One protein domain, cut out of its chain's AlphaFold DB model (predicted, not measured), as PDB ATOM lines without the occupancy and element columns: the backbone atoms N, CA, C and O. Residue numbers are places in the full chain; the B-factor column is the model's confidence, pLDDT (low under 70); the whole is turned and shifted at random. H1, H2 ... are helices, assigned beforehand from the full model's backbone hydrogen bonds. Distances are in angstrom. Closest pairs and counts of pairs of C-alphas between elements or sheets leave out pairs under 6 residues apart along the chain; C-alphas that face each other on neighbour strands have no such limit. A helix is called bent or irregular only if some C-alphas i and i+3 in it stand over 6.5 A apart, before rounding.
ATOM      1  N   ALA A   2    -149.765  36.319  92.801       85.69
ATOM      2  CA  ALA A   2    -148.787  37.219  92.150       85.69
ATOM      3  C   ALA A   2    -148.327  38.405  93.023       85.69
ATOM      4  O   ALA A   2    -147.138  38.697  93.092       85.69
ATOM      5  N   ARG A   3    -149.259  39.040  93.746       90.00
ATOM      6  CA  ARG A   3    -148.955  40.127  94.693       90.00
ATOM      7  C   ARG A   3    -147.977  39.690  95.790       90.00
ATOM      8  O   ARG A   3    -147.010  40.398  96.031       90.00
ATOM      9  N   SER A   4    -148.201  38.522  96.399       90.12
ATOM     10  CA  SER A   4    -147.354  37.973  97.469       90.12
ATOM     11  C   SER A   4    -145.941  37.651  96.980       90.12
ATOM     12  O   SER A   4    -144.972  37.949  97.666       90.12
ATOM     13  N   VAL A   5    -145.813  37.117  95.758       90.38
ATOM     14  CA  VAL A   5    -144.507  36.859  95.126       90.38
ATOM     15  C   VAL A   5    -143.745  38.168  94.901       90.38
ATOM     16  O   VAL A   5    -142.570  38.262  95.242       90.38
ATOM     17  N   LEU A   6    -144.403  39.202  94.364       90.88
ATOM     18  CA  LEU A   6    -143.759  40.503  94.158       90.88
ATOM     19  C   LEU A   6    -143.329  41.157  95.473       90.88
ATOM     20  O   LEU A   6    -142.276  41.786  95.506       90.88
ATOM     21  N   ASP A   7    -144.125  41.030  96.533       91.44
ATOM     22  CA  ASP A   7    -143.772  41.557  97.855       91.44
ATOM     23  C   ASP A   7    -142.530  40.860  98.417       91.44
ATOM     24  O   ASP A   7    -141.573  41.521  98.809       91.44
ATOM     25  N   PHE A   8    -142.510  39.527  98.351       92.62
ATOM     26  CA  PHE A   8    -141.410  38.695  98.838       92.62
ATOM     27  C   PHE A   8    -140.078  38.995  98.142       92.62
ATOM     28  O   PHE A   8    -139.037  39.051  98.787       92.62
ATOM     29  N   PHE A   9    -140.107  39.275  96.838       92.62
ATOM     30  CA  PHE A   9    -138.921  39.680  96.079       92.62
ATOM     31  C   PHE A   9    -138.619  41.193  96.142       92.62
ATOM     32  O   PHE A   9    -137.772  41.683  95.394       92.62
ATOM     33  N   GLY A  10    -139.318  41.966  96.984       90.19
ATOM     34  CA  GLY A  10    -139.104  43.413  97.124       90.19
ATOM     35  C   GLY A  10    -139.463  44.224  95.871       90.19
ATOM     36  O   GLY A  10    -138.985  45.340  95.672       90.19
ATOM     37  N   LEU A  11    -140.296  43.671  94.991       89.75
ATOM     38  CA  LEU A  11    -140.725  44.294  93.736       89.75
ATOM     39  C   LEU A  11    -141.960  45.184  93.917       89.75
ATOM     40  O   LEU A  11    -142.241  46.024  93.059       89.75
ATOM     41  N   GLY A  12    -142.657  45.033  95.043       88.62
ATOM     42  CA  GLY A  12    -143.833  45.806  95.422       88.62
ATOM     43  C   GLY A  12    -145.125  45.161  94.928       88.62
ATOM     44  O   GLY A  12    -145.431  45.173  93.733       88.62
ATOM     45  N   LYS A  13    -145.932  44.664  95.869       89.69
ATOM     46  CA  LYS A  13    -147.228  44.007  95.615       89.69
ATOM     47  C   LYS A  13    -148.259  44.850  94.859       89.69
ATOM     48  O   LYS A  13    -149.224  44.309  94.329       89.69
ATOM     49  N   GLU A  14    -148.066  46.165  94.827       91.06
ATOM     50  CA  GLU A  14    -148.944  47.137  94.170       91.06
ATOM     51  C   GLU A  14    -148.678  47.263  92.663       91.06
ATOM     52  O   GLU A  14    -149.442  47.916  91.959       91.06
ATOM     53  N   ARG A  15    -147.613  46.632  92.141       90.12
ATOM     54  CA  ARG A  15    -147.274  46.668  90.708       90.12
ATOM     55  C   ARG A  15    -148.079  45.696  89.843       90.12
ATOM     56  O   ARG A  15    -147.875  45.656  88.634       90.12
ATOM     57  N   VAL A  16    -148.974  44.915  90.446       91.44
ATOM     58  CA  VAL A  16    -149.873  43.997  89.743       91.44
ATOM     59  C   VAL A  16    -151.285  44.127  90.300       91.44
ATOM     60  O   VAL A  16    -151.485  44.179  91.515       91.44
ATOM     61  N   ARG A  17    -152.274  44.156  89.407       91.12
ATOM     62  CA  ARG A  17    -153.691  44.261  89.753       91.12
ATOM     63  C   ARG A  17    -154.520  43.450  88.764       91.12
ATOM     64  O   ARG A  17    -154.241  43.468  87.571       91.12
ATOM     65  N   MET A  18    -155.530  42.747  89.270       87.75
ATOM     66  CA  MET A  18    -156.595  42.210  88.425       87.75
ATOM     67  C   MET A  18    -157.650  43.290  88.233       87.75
ATOM     68  O   MET A  18    -158.095  43.896  89.208       87.75
ATOM     69  N   LEU A  19    -158.018  43.526  86.981       89.50
ATOM     70  CA  LEU A  19    -159.065  44.461  86.602       89.50
ATOM     71  C   LEU A  19    -160.255  43.660  86.095       89.50
ATOM     72  O   LEU A  19    -160.080  42.730  85.306       89.50
ATOM     73  N   SER A  20    -161.447  44.005  86.562       84.19
ATOM     74  CA  SER A  20    -162.694  43.414  86.088       84.19
ATOM     75  C   SER A  20    -163.347  44.366  85.098       84.19
ATOM     76  O   SER A  20    -163.526  45.546  85.399       84.19
ATOM     77  N   GLY A  21    -163.699  43.848  83.926       85.44
ATOM     78  CA  GLY A  21    -164.524  44.550  82.952       85.44
ATOM     79  C   GLY A  21    -165.825  43.789  82.762       85.44
ATOM     80  O   GLY A  21    -165.795  42.584  82.515       85.44
ATOM     81  N   GLN A  32    -160.627  52.362  85.743       93.50
ATOM     82  CA  GLN A  32    -159.781  51.433  86.503       93.50
ATOM     83  C   GLN A  32    -158.342  51.365  85.960       93.50
ATOM     84  O   GLN A  32    -157.389  51.329  86.741       93.50
ATOM     85  N   MET A  33    -158.175  51.368  84.633       93.00
ATOM     86  CA  MET A  33    -156.856  51.403  83.988       93.00
ATOM     87  C   MET A  33    -156.090  52.692  84.313       93.00
ATOM     88  O   MET A  33    -154.915  52.619  84.671       93.00
ATOM     89  N   LYS A  34    -156.751  53.859  84.235       94.62
ATOM     90  CA  LYS A  34    -156.137  55.160  84.563       94.62
ATOM     91  C   LYS A  34    -155.689  55.238  86.023       94.62
ATOM     92  O   LYS A  34    -154.543  55.591  86.278       94.62
ATOM     93  N   ASP A  35    -156.553  54.840  86.957       94.12
ATOM     94  CA  ASP A  35    -156.227  54.773  88.391       94.12
ATOM     95  C   ASP A  35    -155.000  53.880  88.650       94.12
ATOM     96  O   ASP A  35    -154.070  54.244  89.375       94.12
ATOM     97  N   PHE A  36    -154.940  52.717  87.994       94.06
ATOM     98  CA  PHE A  36    -153.787  51.833  88.115       94.06
ATOM     99  C   PHE A  36    -152.503  52.452  87.539       94.06
ATOM    100  O   PHE A  36    -151.442  52.336  88.158       94.06
ATOM    101  N   GLU A  37    -152.577  53.144  86.401       93.06
ATOM    102  CA  GLU A  37    -151.431  53.838  85.803       93.06
ATOM    103  C   GLU A  37    -150.882  54.947  86.716       93.06
ATOM    104  O   GLU A  37    -149.668  55.038  86.924       93.06
ATOM    105  N   GLU A  38    -151.757  55.769  87.300       93.12
ATOM    106  CA  GLU A  38    -151.380  56.818  88.256       93.12
ATOM    107  C   GLU A  38    -150.689  56.225  89.487       93.12
ATOM    108  O   GLU A  38    -149.617  56.689  89.895       93.12
ATOM    109  N   ARG A  39    -151.224  55.121  90.017       90.88
ATOM    110  CA  ARG A  39    -150.609  54.395  91.131       90.88
ATOM    111  C   ARG A  39    -149.226  53.853  90.765       90.88
ATOM    112  O   ARG A  39    -148.291  53.996  91.549       90.88
ATOM    113  N   LEU A  40    -149.056  53.284  89.568       90.38
ATOM    114  CA  LEU A  40    -147.756  52.795  89.091       90.38
ATOM    115  C   LEU A  40    -146.717  53.917  88.962       90.38
ATOM    116  O   LEU A  40    -145.553  53.696  89.315       90.38
ATOM    117  N   LYS A  41    -147.118  55.112  88.503       89.62
ATOM    118  CA  LYS A  41    -146.239  56.297  88.437       89.62
ATOM    119  C   LYS A  41    -145.734  56.697  89.826       89.62
ATOM    120  O   LYS A  41    -144.556  57.032  89.962       89.62
ATOM    121  N   GLY A  42    -146.577  56.579  90.855       88.88
ATOM    122  CA  GLY A  42    -146.223  56.874  92.249       88.88
ATOM    123  C   GLY A  42    -145.220  55.905  92.892       88.88
ATOM    124  O   GLY A  42    -144.499  56.290  93.806       88.88
ATOM    125  N   LEU A  43    -145.107  54.662  92.406       86.25
ATOM    126  CA  LEU A  43    -144.241  53.624  92.997       86.25
ATOM    127  C   LEU A  43    -142.762  53.711  92.568       86.25
ATOM    128  O   LEU A  43    -141.952  52.862  92.949       86.25
ATOM    129  N   GLY A  44    -142.391  54.668  91.714       84.88
ATOM    130  CA  GLY A  44    -141.033  54.778  91.176       84.88
ATOM    131  C   GLY A  44    -140.619  53.604  90.272       84.88
ATOM    132  O   GLY A  44    -141.418  52.739  89.893       84.88
ATOM    133  N   LYS A  45    -139.337  53.567  89.886       85.19
ATOM    134  CA  LYS A  45    -138.796  52.568  88.943       85.19
ATOM    135  C   LYS A  45    -138.627  51.200  89.620       85.19
ATOM    136  O   LYS A  45    -138.039  51.110  90.688       85.19
ATOM    137  N   SER A  46    -139.082  50.133  88.957       84.12
ATOM    138  CA  SER A  46    -138.873  48.750  89.416       84.12
ATOM    139  C   SER A  46    -137.393  48.347  89.385       84.12
ATOM    140  O   SER A  46    -136.668  48.714  88.453       84.12
ATOM    141  N   ALA A  47    -136.979  47.503  90.336       83.38
ATOM    142  CA  ALA A  47    -135.664  46.858  90.365       83.38
ATOM    143  C   ALA A  47    -135.380  45.992  89.116       83.38
ATOM    144  O   ALA A  47    -134.223  45.724  88.789       83.38
ATOM    145  N   LEU A  48    -136.426  45.603  88.377       86.00
ATOM    146  CA  LEU A  48    -136.321  44.834  87.134       86.00
ATOM    147  C   LEU A  48    -136.181  45.703  85.873       86.00
ATOM    148  O   LEU A  48    -135.896  45.166  84.810       86.00
ATOM    149  N   ARG A  49    -136.330  47.038  85.948       82.75
ATOM    150  CA  ARG A  49    -136.471  47.927  84.767       82.75
ATOM    151  C   ARG A  49    -135.351  47.811  83.721       82.75
ATOM    152  O   ARG A  49    -135.598  48.068  82.550       82.75
ATOM    153  N   LYS A  50    -134.121  47.499  84.137       84.56
ATOM    154  CA  LYS A  50    -132.951  47.345  83.246       84.56
ATOM    155  C   LYS A  50    -132.441  45.902  83.165       84.56
ATOM    156  O   LYS A  50    -131.380  45.661  82.598       84.56
ATOM    157  N   LYS A  51    -133.146  44.952  83.778       85.94
ATOM    158  CA  LYS A  51    -132.741  43.548  83.809       85.94
ATOM    159  C   LYS A  51    -133.427  42.828  82.656       85.94
ATOM    160  O   LYS A  51    -134.608  43.050  82.406       85.94
ATOM    161  N   ARG A  52    -132.677  41.994  81.930       84.31
ATOM    162  CA  ARG A  52    -133.273  41.155  80.883       84.31
ATOM    163  C   ARG A  52    -134.258  40.173  81.537       84.31
ATOM    164  O   ARG A  52    -133.943  39.689  82.628       84.31
ATOM    165  N   PRO A  53    -135.418  39.896  80.915       82.25
ATOM    166  CA  PRO A  53    -136.318  38.841  81.371       82.25
ATOM    167  C   PRO A  53    -135.605  37.489  81.475       82.25
ATOM    168  O   PRO A  53    -134.562  37.288  80.850       82.25
ATOM    169  N   ALA A  54    -136.168  36.579  82.270       80.31
ATOM    170  CA  ALA A  54    -135.718  35.193  82.288       80.31
ATOM    171  C   ALA A  54    -135.845  34.596  80.881       80.31
ATOM    172  O   ALA A  54    -136.829  34.862  80.186       80.31
ATOM    173  N   ASP A  55    -134.850  33.815  80.465       79.75
ATOM    174  CA  ASP A  55    -134.906  33.126  79.185       79.75
ATOM    175  C   ASP A  55    -135.875  31.945  79.289       79.75
ATOM    176  O   ASP A  55    -135.597  30.941  79.942       79.75
ATOM    177  N   LEU A  56    -137.045  32.103  78.674       79.19
ATOM    178  CA  LEU A  56    -138.082  31.076  78.639       79.19
ATOM    179  C   LEU A  56    -137.937  30.143  77.428       79.19
ATOM    180  O   LEU A  56    -138.667  29.162  77.343       79.19
ATOM    181  N   THR A  57    -137.025  30.437  76.495       75.06
ATOM    182  CA  THR A  57    -136.845  29.649  75.263       75.06
ATOM    183  C   THR A  57    -136.085  28.350  75.503       75.06
ATOM    184  O   THR A  57    -136.289  27.381  74.781       75.06
ATOM    185  N   ALA A  58    -135.281  28.303  76.567       68.00
ATOM    186  CA  ALA A  58    -134.592  27.100  77.026       68.00
ATOM    187  C   ALA A  58    -135.516  26.095  77.742       68.00
ATOM    188  O   ALA A  58    -135.080  25.001  78.094       68.00
ATOM    189  N   ILE A  59    -136.779  26.457  77.998       70.81
ATOM    190  CA  ILE A  59    -137.751  25.567  78.632       70.81
ATOM    191  C   ILE A  59    -138.487  24.821  77.528       70.81
ATOM    192  O   ILE A  59    -139.337  25.402  76.851       70.81
ATOM    193  N   ASP A  60    -138.239  23.521  77.390       63.03
ATOM    194  CA  ASP A  60    -139.166  22.696  76.629       63.03
ATOM    195  C   ASP A  60    -140.474  22.575  77.427       63.03
ATOM    196  O   ASP A  60    -140.583  21.833  78.401       63.03
ATOM    197  N   ILE A  61    -141.484  23.362  77.051       60.88
ATOM    198  CA  ILE A  61    -142.805  23.338  77.690       60.88
ATOM    199  C   ILE A  61    -143.507  21.990  77.437       60.88
ATOM    200  O   ILE A  61    -144.379  21.612  78.222       60.88
ATOM    201  N   LYS A  62    -143.133  21.251  76.384       55.91
ATOM    202  CA  LYS A  62    -143.678  19.919  76.098       55.91
ATOM    203  C   LYS A  62    -143.093  18.858  77.032       55.91
ATOM    204  O   LYS A  62    -143.854  18.011  77.484       55.91
ATOM    205  N   GLU A  63    -141.805  18.939  77.368       57.66
ATOM    206  CA  GLU A  63    -141.137  17.977  78.267       57.66
ATOM    207  C   GLU A  63    -141.191  18.384  79.756       57.66
ATOM    208  O   GLU A  63    -141.385  17.537  80.624       57.66
ATOM    209  N   GLY A  64    -141.083  19.678  80.085       61.84
ATOM    210  CA  GLY A  64    -141.046  20.201  81.465       61.84
ATOM    211  C   GLY A  64    -142.369  20.782  81.995       61.84
ATOM    212  O   GLY A  64    -142.507  21.062  83.195       61.84
ATOM    213  N   GLY A  65    -143.357  20.984  81.118       82.56
ATOM    214  CA  GLY A  65    -144.709  21.432  81.462       82.56
ATOM    215  C   GLY A  65    -144.803  22.790  82.179       82.56
ATOM    216  O   GLY A  65    -143.864  23.584  82.267       82.56
ATOM    217  N   LYS A  66    -145.980  23.065  82.765       86.44
ATOM    218  CA  LYS A  66    -146.252  24.288  83.558       86.44
ATOM    219  C   LYS A  66    -145.325  24.427  84.776       86.44
ATOM    220  O   LYS A  66    -145.121  25.533  85.278       86.44
ATOM    221  N   ARG A  67    -144.780  23.308  85.260       88.75
ATOM    222  CA  ARG A  67    -143.924  23.245  86.445       88.75
ATOM    223  C   ARG A  67    -142.540  23.834  86.186       88.75
ATOM    224  O   ARG A  67    -142.101  24.677  86.966       88.75
ATOM    225  N   ALA A  68    -141.902  23.463  85.076       86.94
ATOM    226  CA  ALA A  68    -140.615  24.026  84.674       86.94
ATOM    227  C   ALA A  68    -140.700  25.539  84.411       86.94
ATOM    228  O   ALA A  68    -139.807  26.289  84.813       86.94
ATOM    229  N   LEU A  69    -141.813  26.004  83.825       88.75
ATOM    230  CA  LEU A  69    -142.084  27.433  83.656       88.75
ATOM    231  C   LEU A  69    -142.146  28.158  85.003       88.75
ATOM    232  O   LEU A  69    -141.467  29.165  85.193       88.75
ATOM    233  N   PHE A  70    -142.931  27.642  85.951       90.06
ATOM    234  CA  PHE A  70    -143.036  28.251  87.275       90.06
ATOM    235  C   PHE A  70    -141.680  28.299  87.989       90.06
ATOM    236  O   PHE A  70    -141.315  29.345  88.524       90.06
ATOM    237  N   HIS A  71    -140.905  27.210  87.937       91.25
ATOM    238  CA  HIS A  71    -139.559  27.177  88.511       91.25
ATOM    239  C   HIS A  71    -138.651  28.251  87.903       91.25
ATOM    240  O   HIS A  71    -138.064  29.043  88.639       91.25
ATOM    241  N   THR A  72    -138.624  28.357  86.572       90.44
ATOM    242  CA  THR A  72    -137.785  29.332  85.859       90.44
ATOM    243  C   THR A  72    -138.176  30.777  86.171       90.44
ATOM    244  O   THR A  72    -137.306  31.632  86.322       90.44
ATOM    245  N   LEU A  73    -139.470  31.069  86.332       90.38
ATOM    246  CA  LEU A  73    -139.936  32.404  86.723       90.38
ATOM    247  C   LEU A  73    -139.465  32.783  88.134       90.38
ATOM    248  O   LEU A  73    -138.963  33.890  88.334       90.38
ATOM    249  N   ILE A  74    -139.589  31.870  89.101       92.50
ATOM    250  CA  ILE A  74    -139.105  32.087  90.472       92.50
ATOM    251  C   ILE A  74    -137.577  32.225  90.493       92.50
ATOM    252  O   ILE A  74    -137.061  33.146  91.127       92.50
ATOM    253  N   ALA A  75    -136.854  31.389  89.744       92.12
ATOM    254  CA  ALA A  75    -135.404  31.488  89.593       92.12
ATOM    255  C   ALA A  75    -134.970  32.821  88.971       92.12
ATOM    256  O   ALA A  75    -134.033  33.456  89.459       92.12
ATOM    257  N   GLY A  76    -135.699  33.297  87.960       91.75
ATOM    258  CA  GLY A  76    -135.492  34.610  87.361       91.75
ATOM    259  C   GLY A  76    -135.681  35.742  88.368       91.75
ATOM    260  O   GLY A  76    -134.825  36.620  88.468       91.75
ATOM    261  N   PHE A  77    -136.753  35.718  89.169       92.00
ATOM    262  CA  PHE A  77    -136.939  36.711  90.229       92.00
ATOM    263  C   PHE A  77    -135.813  36.666  91.255       92.00
ATOM    264  O   PHE A  77    -135.242  37.714  91.561       92.00
ATOM    265  N   ALA A  78    -135.440  35.478  91.722       93.44
ATOM    266  CA  ALA A  78    -134.336  35.300  92.650       93.44
ATOM    267  C   ALA A  78    -133.036  35.893  92.078       93.44
ATOM    268  O   ALA A  78    -132.363  36.689  92.727       93.44
ATOM    269  N   GLU A  79    -132.674  35.560  90.834       91.69
ATOM    270  CA  GLU A  79    -131.451  36.046  90.177       91.69
ATOM    271  C   GLU A  79    -131.463  37.563  89.984       91.69
ATOM    272  O   GLU A  79    -130.478  38.250  90.253       91.69
ATOM    273  N   LYS A  80    -132.599  38.113  89.555       90.88
ATOM    274  CA  LYS A  80    -132.725  39.545  89.294       90.88
ATOM    275  C   LYS A  80    -132.942  40.371  90.558       90.88
ATOM    276  O   LYS A  80    -132.833  41.589  90.468       90.88
ATOM    277  N   THR A  81    -133.202  39.788  91.717       91.62
ATOM    278  CA  THR A  81    -133.347  40.546  92.976       91.62
ATOM    279  C   THR A  81    -132.233  40.267  93.976       91.62
ATOM    280  O   THR A  81    -131.990  41.100  94.838       91.62
ATOM    281  N   GLY A  82    -131.507  39.158  93.821       91.81
ATOM    282  CA  GLY A  82    -130.485  38.705  94.766       91.81
ATOM    283  C   GLY A  82    -131.053  37.927  95.956       91.81
ATOM    284  O   GLY A  82    -130.282  37.415  96.759       91.81
ATOM    285  N   VAL A  83    -132.378  37.796  96.064       93.62
ATOM    286  CA  VAL A  83    -133.029  37.005  97.114       93.62
ATOM    287  C   VAL A  83    -132.842  35.518  96.799       93.62
ATOM    288  O   VAL A  83    -133.216  35.062  95.718       93.62
ATOM    289  N   ARG A  84    -132.232  34.769  97.723       92.81
ATOM    290  CA  ARG A  84    -131.905  33.334  97.568       92.81
ATOM    291  C   ARG A  84    -132.511  32.440  98.644       92.81
ATOM    292  O   ARG A  84    -132.622  31.239  98.433       92.81
ATOM    293  N   GLU A  85    -132.945  33.028  99.750       94.88
ATOM    294  CA  GLU A  85    -133.504  32.325 100.899       94.88
ATOM    295  C   GLU A  85    -134.818  32.978 101.336       94.88
ATOM    296  O   GLU A  85    -135.116  34.116 100.961       94.88
ATOM    297  N   GLY A  86    -135.597  32.248 102.130       95.19
ATOM    298  CA  GLY A  86    -136.863  32.706 102.691       95.19
ATOM    299  C   GLY A  86    -138.025  31.780 102.352       95.19
ATOM    300  O   GLY A  86    -138.013  31.070 101.345       95.19
ATOM    301  N   ARG A  87    -139.047  31.817 103.210       95.56
ATOM    302  CA  ARG A  87    -140.287  31.059 103.048       95.56
ATOM    303  C   ARG A  87    -141.411  32.015 102.671       95.56
ATOM    304  O   ARG A  87    -141.671  32.982 103.384       95.56
ATOM    305  N   LEU A  88    -142.064  31.751 101.545       93.94
ATOM    306  CA  LEU A  88    -143.267  32.459 101.124       93.94
ATOM    307  C   LEU A  88    -144.482  31.578 101.414       93.94
ATOM    308  O   LEU A  88    -144.583  30.468 100.896       93.94
TER     309      LEU A  88
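AT A GLANCE: This is residues 2 to 21 and 32 to 88 of the 240 residues of an uncharacterized protein of Euryarchaeota archaeon (UniProt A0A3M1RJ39). A long kinked helix, H3, takes one end of a loose, open model and H2 the other, with short H1 between them, near H3; the unnamed stretch 43 to 60 leads from H2 to H3. The 77 printed residues hold three named helices, H1, H2, H3 along the chain, and no named strand: all helix. The radius of gyration of the C-alphas is 14.5 A, and the spans are 41 by 31 by 26 A.

IN THESE COORDINATES: Find C-alpha 61 at (-142.805, 23.338, 77.690); from there H3, residues 61 to 81, runs 24.9 A to C-alpha 81 at (-133.347, 40.546, 92.976). H3 is irregular, C-alphas 63 and 66 being 9.7 A apart, with a kink of 63 degrees near residue 68. H1, residues 2 to 8, spans 10.1 A from C-alpha 2 at (-148.787, 37.219, 92.150). H2, residues 32 to 42, spans 15.7 A.

HOW THE PARTS SIT: H3 and H1 are near each other, with 5 pairs of C-alphas within 10 A. H2 is apart from H1 and from H3. Residues 62 to 67 of H3 stand free. Every O i to N i+4 pair is within hydrogen-bond range in H1 and H2, and 14 of 17 in H3.

THE WHOLE: The C-alphas of Gly 42 and Glu 63 are the farthest apart, 41.6 A. Residues 22 to 31 are not printed; C-alphas 21 and 32 are 9.1 A apart across this cut. H2 to H3 is a long link. Look for pLDDT under 70 at residues 58 and 60 to 64.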